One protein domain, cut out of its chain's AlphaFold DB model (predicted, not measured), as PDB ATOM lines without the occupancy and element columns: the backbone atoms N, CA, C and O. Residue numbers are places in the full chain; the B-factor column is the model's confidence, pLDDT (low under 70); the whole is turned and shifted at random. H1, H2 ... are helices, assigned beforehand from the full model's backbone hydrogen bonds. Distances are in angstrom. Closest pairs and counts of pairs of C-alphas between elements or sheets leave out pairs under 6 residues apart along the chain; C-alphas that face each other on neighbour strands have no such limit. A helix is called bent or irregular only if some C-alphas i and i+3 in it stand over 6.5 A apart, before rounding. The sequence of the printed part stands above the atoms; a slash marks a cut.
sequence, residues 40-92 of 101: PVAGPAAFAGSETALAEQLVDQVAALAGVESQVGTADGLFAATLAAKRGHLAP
ATOM      1  N   PRO A  40      50.064  36.536  -1.791       93.38
ATOM      2  CA  PRO A  40      50.510  37.460  -0.758       93.38
ATOM      3  C   PRO A  40      49.314  37.967   0.059       93.38
ATOM      4  O   PRO A  40      48.395  38.583  -0.470       93.38
ATOM      5  N   VAL A  41      49.341  37.743   1.373       91.56
ATOM      6  CA  VAL A  41      48.215  38.053   2.276       91.56
ATOM      7  C   VAL A  41      48.020  39.555   2.494       91.56
ATOM      8  O   VAL A  41      46.886  40.013   2.584       91.56
ATOM      9  N   ALA A  42      49.104  40.336   2.558       89.81
ATOM     10  CA  ALA A  42      49.066  41.719   3.044       89.81
ATOM     11  C   ALA A  42      48.077  42.630   2.291       89.81
ATOM     12  O   ALA A  42      47.316  43.358   2.925       89.81
ATOM     13  N   GLY A  43      48.069  42.589   0.955       92.06
ATOM     14  CA  GLY A  43      47.184  43.428   0.138       92.06
ATOM     15  C   GLY A  43      45.704  43.058   0.300       92.06
ATOM     16  O   GLY A  43      44.922  43.886   0.774       92.06
ATOM     17  N   PRO A  44      45.309  41.818  -0.036       92.94
ATOM     18  CA  PRO A  44      43.931  41.358   0.108       92.94
ATOM     19  C   PRO A  44      43.407  41.435   1.550       92.94
ATOM     20  O   PRO A  44      42.259  41.820   1.756       92.94
ATOM     21  N   ALA A  45      44.238  41.156   2.563       92.94
ATOM     22  CA  ALA A  45      43.827  41.239   3.968       92.94
ATOM     23  C   ALA A  45      43.582  42.683   4.416       92.94
ATOM     24  O   ALA A  45      42.643  42.935   5.168       92.94
ATOM     25  N   ALA A  46      44.380  43.641   3.935       91.81
ATOM     26  CA  ALA A  46      44.140  45.056   4.203       91.81
ATOM     27  C   ALA A  46      42.813  45.534   3.591       91.81
ATOM     28  O   ALA A  46      42.108  46.328   4.210       91.81
ATOM     29  N   PHE A  47      42.451  45.023   2.410       91.81
ATOM     30  CA  PHE A  47      41.175  45.334   1.763       91.81
ATOM     31  C   PHE A  47      39.980  44.663   2.459       91.81
ATOM     32  O   PHE A  47      38.966  45.315   2.698       91.81
ATOM     33  N   ALA A  48      40.114  43.388   2.834       92.62
ATOM     34  CA  ALA A  48      39.090  42.640   3.569       92.62
ATOM     35  C   ALA A  48      38.942  43.093   5.038       92.62
ATOM     36  O   ALA A  48      37.946  42.792   5.692       92.62
ATOM     37  N   GLY A  49      39.933  43.811   5.575       93.44
ATOM     38  CA  GLY A  49      39.958  44.342   6.940       93.44
ATOM     39  C   GLY A  49      40.642  43.439   7.973       93.44
ATOM     40  O   GLY A  49      40.958  43.905   9.066       93.44
ATOM     41  N   SER A  50      40.901  42.168   7.654       91.75
ATOM     42  CA  SER A  50      41.754  41.263   8.442       91.75
ATOM     43  C   SER A  50      42.132  40.010   7.642       91.75
ATOM     44  O   SER A  50      41.498  39.697   6.635       91.75
ATOM     45  N   GLU A  51      43.128  39.249   8.109       92.19
ATOM     46  CA  GLU A  51      43.456  37.936   7.522       92.19
ATOM     47  C   GLU A  51      42.315  36.926   7.683       92.19
ATOM     48  O   GLU A  51      42.074  36.121   6.788       92.19
ATOM     49  N   THR A  52      41.588  36.982   8.803       93.25
ATOM     50  CA  THR A  52      40.424  36.121   9.045       93.25
ATOM     51  C   THR A  52      39.292  36.440   8.080       93.25
ATOM     52  O   THR A  52      38.789  35.530   7.432       93.25
ATOM     53  N   ALA A  53      38.962  37.722   7.903       94.81
ATOM     54  CA  ALA A  53      37.945  38.149   6.942       94.81
ATOM     55  C   ALA A  53      38.330  37.778   5.501       94.81
ATOM     56  O   ALA A  53      37.486  37.331   4.732       94.81
ATOM     57  N   LEU A  54      39.615  37.902   5.142       95.44
ATOM     58  CA  LEU A  54      40.114  37.434   3.848       95.44
ATOM     59  C   LEU A  54      39.925  35.921   3.683       95.44
ATOM     60  O   LEU A  54      39.473  35.473   2.633       95.44
ATOM     61  N   ALA A  55      40.289  35.134   4.696       95.31
ATOM     62  CA  ALA A  55      40.164  33.682   4.653       95.31
ATOM     63  C   ALA A  55      38.701  33.238   4.518       95.31
ATOM     64  O   ALA A  55      38.408  32.382   3.688       95.31
ATOM     65  N   GLU A  56      37.791  33.852   5.277       96.19
ATOM     66  CA  GLU A  56      36.344  33.633   5.166       96.19
ATOM     67  C   GLU A  56      35.845  33.984   3.760       96.19
ATOM     68  O   GLU A  56      35.243  33.144   3.095       96.19
ATOM     69  N   GLN A  57      36.196  35.169   3.250       97.62
ATOM     70  CA  GLN A  57      35.802  35.603   1.911       97.62
ATOM     71  C   GLN A  57      36.318  34.659   0.812       97.62
ATOM     72  O   GLN A  57      35.599  34.389  -0.150       97.62
ATOM     73  N   LEU A  58      37.546  34.143   0.932       97.50
ATOM     74  CA  LEU A  58      38.098  33.162  -0.008       97.50
ATOM     75  C   LEU A  58      37.297  31.856   0.001       97.50
ATOM     76  O   LEU A  58      36.949  31.355  -1.068       97.50
ATOM     77  N   VAL A  59      36.994  31.319   1.186       97.56
ATOM     78  CA  VAL A  59      36.197  30.092   1.324       97.56
ATOM     79  C   VAL A  59      34.803  30.297   0.733       97.56
ATOM     80  O   VAL A  59      34.378  29.491  -0.097       97.56
ATOM     81  N   ASP A  60      34.146  31.403   1.076       97.94
ATOM     82  CA  ASP A  60      32.802  31.732   0.603       97.94
ATOM     83  C   ASP A  60      32.748  31.892  -0.922       97.94
ATOM     84  O   ASP A  60      31.861  31.335  -1.572       97.94
ATOM     85  N   GLN A  61      33.701  32.612  -1.526       98.00
ATOM     86  CA  GLN A  61      33.727  32.810  -2.981       98.00
ATOM     87  C   GLN A  61      34.040  31.519  -3.735       98.00
ATOM     88  O   GLN A  61      33.421  31.241  -4.763       98.00
ATOM     89  N   VAL A  62      34.961  30.694  -3.230       98.00
ATOM     90  CA  VAL A  62      35.256  29.392  -3.842       98.00
ATOM     91  C   VAL A  62      34.040  28.467  -3.753       98.00
ATOM     92  O   VAL A  62      33.675  27.851  -4.758       98.00
ATOM     93  N   ALA A  63      33.357  28.422  -2.609       97.94
ATOM     94  CA  ALA A  63      32.130  27.649  -2.457       97.94
ATOM     95  C   ALA A  63      31.022  28.150  -3.400       97.94
ATOM     96  O   ALA A  63      30.409  27.354  -4.115       97.94
ATOM     97  N   ALA A  64      30.802  29.466  -3.466       98.06
ATOM     98  CA  ALA A  64      29.745  30.066  -4.274       98.06
ATOM     99  C   ALA A  64      29.978  29.935  -5.788       98.06
ATOM    100  O   ALA A  64      29.028  29.692  -6.536       98.06
ATOM    101  N   LEU A  65      31.219  30.109  -6.254       97.62
ATOM    102  CA  LEU A  65      31.536  30.197  -7.684       97.62
ATOM    103  C   LEU A  65      32.048  28.884  -8.279       97.62
ATOM    104  O   LEU A  65      31.780  28.604  -9.447       97.62
ATOM    105  N   ALA A  66      32.778  28.078  -7.503       96.75
ATOM    106  CA  ALA A  66      33.339  26.807  -7.959       96.75
ATOM    107  C   ALA A  66      32.596  25.579  -7.409       96.75
ATOM    108  O   ALA A  66      32.816  24.475  -7.906       96.75
ATOM    109  N   GLY A  67      31.704  25.748  -6.425       97.00
ATOM    110  CA  GLY A  67      30.906  24.651  -5.869       97.00
ATOM    111  C   GLY A  67      31.736  23.622  -5.101       97.00
ATOM    112  O   GLY A  67      31.348  22.455  -5.023       97.00
ATOM    113  N   VAL A  68      32.896  24.029  -4.580       96.06
ATOM    114  CA  VAL A  68      33.811  23.168  -3.828       96.06
ATOM    115  C   VAL A  68      34.204  23.817  -2.510       96.06
ATOM    116  O   VAL A  68      34.305  25.034  -2.405       96.06
ATOM    117  N   GLU A  69      34.483  22.979  -1.521       95.06
ATOM    118  CA  GLU A  69      35.030  23.424  -0.245       95.06
ATOM    119  C   GLU A  69      36.531  23.690  -0.367       95.06
ATOM    120  O   GLU A  69      37.256  22.991  -1.085       95.06
ATOM    121  N   SER A  70      37.014  24.674   0.384       95.75
ATOM    122  CA  SER A  70      38.436  24.994   0.455       95.75
ATOM    123  C   SER A  70      38.880  25.222   1.895       95.75
ATOM    124  O   SER A  70      38.074  25.466   2.790       95.75
ATOM    125  N   GLN A  71      40.183  25.084   2.132       95.81
ATOM    126  CA  GLN A  71      40.801  25.422   3.408       95.81
ATOM    127  C   GLN A  71      41.879  26.465   3.165       95.81
ATOM    128  O   GLN A  71      42.688  26.328   2.243       95.81
ATOM    129  N   VAL A  72      41.896  27.481   4.019       95.94
ATOM    130  CA  VAL A  72      42.842  28.592   3.956       95.94
ATOM    131  C   VAL A  72      43.704  28.577   5.211       95.94
ATOM    132  O   VAL A  72      43.247  28.231   6.300       95.94
ATOM    133  N   GLY A  73      44.973  28.932   5.052       94.31
ATOM    134  CA  GLY A  73      45.870  29.161   6.170       94.31
ATOM    135  C   GLY A  73      46.979  30.122   5.785       94.31
ATOM    136  O   GLY A  73      47.400  30.164   4.628       94.31
ATOM    137  N   THR A  74      47.435  30.894   6.763       92.75
ATOM    138  CA  THR A  74      48.453  31.935   6.593       92.75
ATOM    139  C   THR A  74      49.655  31.610   7.467       92.75
ATOM    140  O   THR A  74      49.507  31.115   8.585       92.75
ATOM    141  N   ALA A  75      50.855  31.809   6.924       90.75
ATOM    142  CA  ALA A  75      52.118  31.733   7.646       90.75
ATOM    143  C   ALA A  75      53.250  32.319   6.791       90.75
ATOM    144  O   ALA A  75      53.092  32.547   5.589       90.75
ATOM    145  N   ASP A  76      54.415  32.484   7.409       88.50
ATOM    146  CA  ASP A  76      55.624  32.951   6.743       88.50
ATOM    147  C   ASP A  76      56.230  31.842   5.857       88.50
ATOM    148  O   ASP A  76      56.804  30.857   6.328       88.50
ATOM    149  N   GLY A  77      56.095  32.009   4.539       88.94
ATOM    150  CA  GLY A  77      56.668  31.123   3.524       88.94
ATOM    151  C   GLY A  77      55.783  29.936   3.116       88.94
ATOM    152  O   GLY A  77      54.919  29.465   3.853       88.94
ATOM    153  N   LEU A  78      56.038  29.411   1.911       90.62
ATOM    154  CA  LEU A  78      55.194  28.411   1.238       90.62
ATOM    155  C   LEU A  78      54.965  27.133   2.061       90.62
ATOM    156  O   LEU A  78      53.843  26.628   2.135       90.62
ATOM    157  N   PHE A  79      56.019  26.594   2.682       90.94
ATOM    158  CA  PHE A  79      55.921  25.353   3.454       90.94
ATOM    159  C   PHE A  79      55.030  25.520   4.690       90.94
ATOM    160  O   PHE A  79      54.117  24.720   4.909       90.94
ATOM    161  N   ALA A  80      55.271  26.576   5.472       91.38
ATOM    162  CA  ALA A  80      54.486  26.867   6.663       91.38
ATOM    163  C   ALA A  80      53.035  27.197   6.291       91.38
ATOM    164  O   ALA A  80      52.120  26.654   6.906       91.38
ATOM    165  N   ALA A  81      52.820  27.988   5.232       92.19
ATOM    166  CA  ALA A  81      51.486  28.347   4.755       92.19
ATOM    167  C   ALA A  81      50.702  27.112   4.290       92.19
ATOM    168  O   ALA A  81      49.549  26.922   4.666       92.19
ATOM    169  N   THR A  82      51.351  26.193   3.567       93.88
ATOM    170  CA  THR A  82      50.736  24.919   3.160       93.88
ATOM    171  C   THR A  82      50.313  24.084   4.370       93.88
ATOM    172  O   THR A  82      49.247  23.462   4.374       93.88
ATOM    173  N   LEU A  83      51.159  24.028   5.399       93.38
ATOM    174  CA  LEU A  83      50.875  23.285   6.620       93.38
ATOM    175  C   LEU A  83      49.740  23.926   7.432       93.38
ATOM    176  O   LEU A  83      48.925  23.205   8.010       93.38
ATOM    177  N   ALA A  84      49.701  25.257   7.462       92.88
ATOM    178  CA  ALA A  84      48.655  26.045   8.091       92.88
ATOM    179  C   ALA A  84      47.310  25.834   7.376       92.88
ATOM    180  O   ALA A  84      46.321  25.506   8.029       92.88
ATOM    181  N   ALA A  85      47.297  25.872   6.038       94.19
ATOM    182  CA  ALA A  85      46.104  25.647   5.224       94.19
ATOM    183  C   ALA A  85      45.507  24.254   5.440       94.19
ATOM    184  O   ALA A  85      44.309  24.130   5.661       94.19
ATOM    185  N   LYS A  86      46.340  23.206   5.506       92.31
ATOM    186  CA  LYS A  86      45.891  21.835   5.826       92.31
ATOM    187  C   LYS A  86      45.235  21.687   7.205       92.31
ATOM    188  O   LYS A  86      44.641  20.647   7.481       92.31
ATOM    189  N   ARG A  87      45.438  22.656   8.099       91.50
ATOM    190  CA  ARG A  87      44.870  22.681   9.452       91.50
ATOM    191  C   ARG A  87      43.783  23.744   9.618       91.50
ATOM    192  O   ARG A  87      43.268  23.861  10.725       91.50
ATOM    193  N   GLY A  88      43.468  24.519   8.575       86.62
ATOM    194  CA  GLY A  88      42.593  25.689   8.683       86.62
ATOM    195  C   GLY A  88      43.101  26.717   9.698       86.62
ATOM    196  O   GLY A  88      42.316  27.273  10.461       86.62
ATOM    197  N   HIS A  89      44.421  26.894   9.795       89.81
ATOM    198  CA  HIS A  89      45.044  27.742  10.808       89.81
ATOM    199  C   HIS A  89      45.581  29.034  10.193       89.81
ATOM    200  O   HIS A  89      46.301  28.996   9.199       89.81
ATOM    201  N   LEU A  90      45.276  30.166  10.822       82.56
ATOM    202  CA  LEU A  90      45.848  31.469  10.492       82.56
ATOM    203  C   LEU A  90      46.912  31.780  11.543       82.56
ATOM    204  O   LEU A  90      46.578  32.015  12.708       82.56
ATOM    205  N   ALA A  91      48.186  31.685  11.166       74.88
ATOM    206  CA  ALA A  91      49.264  31.991  12.093       74.88
ATOM    207  C   ALA A  91      49.295  33.506  12.363       74.88
ATOM    208  O   ALA A  91      49.092  34.289  11.435       74.88
ATOM    209  N   PRO A  92      49.572  33.945  13.604       63.81
ATOM    210  CA  PRO A  92      49.741  35.360  13.891       63.81
ATOM    211  C   PRO A  92      50.845  35.973  13.014       63.81
ATOM    212  O   PRO A  92      51.901  35.352  12.845       63.81
TER     213      PRO A  92
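What this domain is: This is residues 40 to 92 of the 101 residues of an uncharacterized protein of Amycolatopsis rubida (UniProt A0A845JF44). One long helix, H2, makes a corner with a short helix, H1, at its beginning; from the far end of H2 a long link, residues 67 to 77, folds back to a third helix, H3, which is short and set apart from both. After H3 a tail without a named element, residues 86 to 92, runs back past that link. The printed part has 53 residues with three named helices, in the order H1, H2, H3, and no named strand; its class is all helix. The whole is compact, with a radius of gyration of the C-alphas of 10.8 A, and the C-alphas span 28 by 24 by 14 A along their three main axes.

How they stand to each other: Begin with H2, residues 51 to 66, the longest helix. Look next at H1, residues 42 to 48, which touches H2 only at the corner by their link, with 7 pairs of C-alphas within 8 A. The closest C-alphas of the two are those of Ala 45 and Glu 51, 4.9 A apart. H2 touches H1 with its residues 51 to 57 alone. The lines of H1 and H2 are about perpendicular, at 73 degrees, and their centres are 13.1 A apart. Then look at H3, residues 78 to 85: it is apart from H2, and it is apart from H1 too. Along the backbones of H1, H2 and H3, every pair of O i and N i+4 is within hydrogen-bond range.

Where its parts are: Find C-alpha 51 at (43.456, 37.936, 7.522); from there H2 runs through 16 residues to C-alpha 66 at (33.339, 26.807, -7.959), 21.6 A from first to last C-alpha. Go back to C-alpha 42 at (49.066, 41.719, 3.044), where H1 begins; it runs through 7 residues to Ala 48, 10.0 A from first to last C-alpha. H3 runs through 8 residues from Leu 78 to C-alpha 85 at (46.104, 25.647, 5.224), 10.3 A from first to last C-alpha. None of the three helices is bent.

The domain as a whole: The two C-alphas farthest apart are those of Gly 67, just after H2, and Pro 92, the last printed residue, at 29.3 A. The C-alphas of Pro 40 and Pro 92, first and last of the printed part, are 14.8 A apart. The link from H1 to H2 is tight, with 2 residues, and the link from H2 to H3 is long, with 11 residues. The printed part has no cut. The mean pLDDT of the printed part is 92.6; look at Pro 92 for the one printed residue under 70.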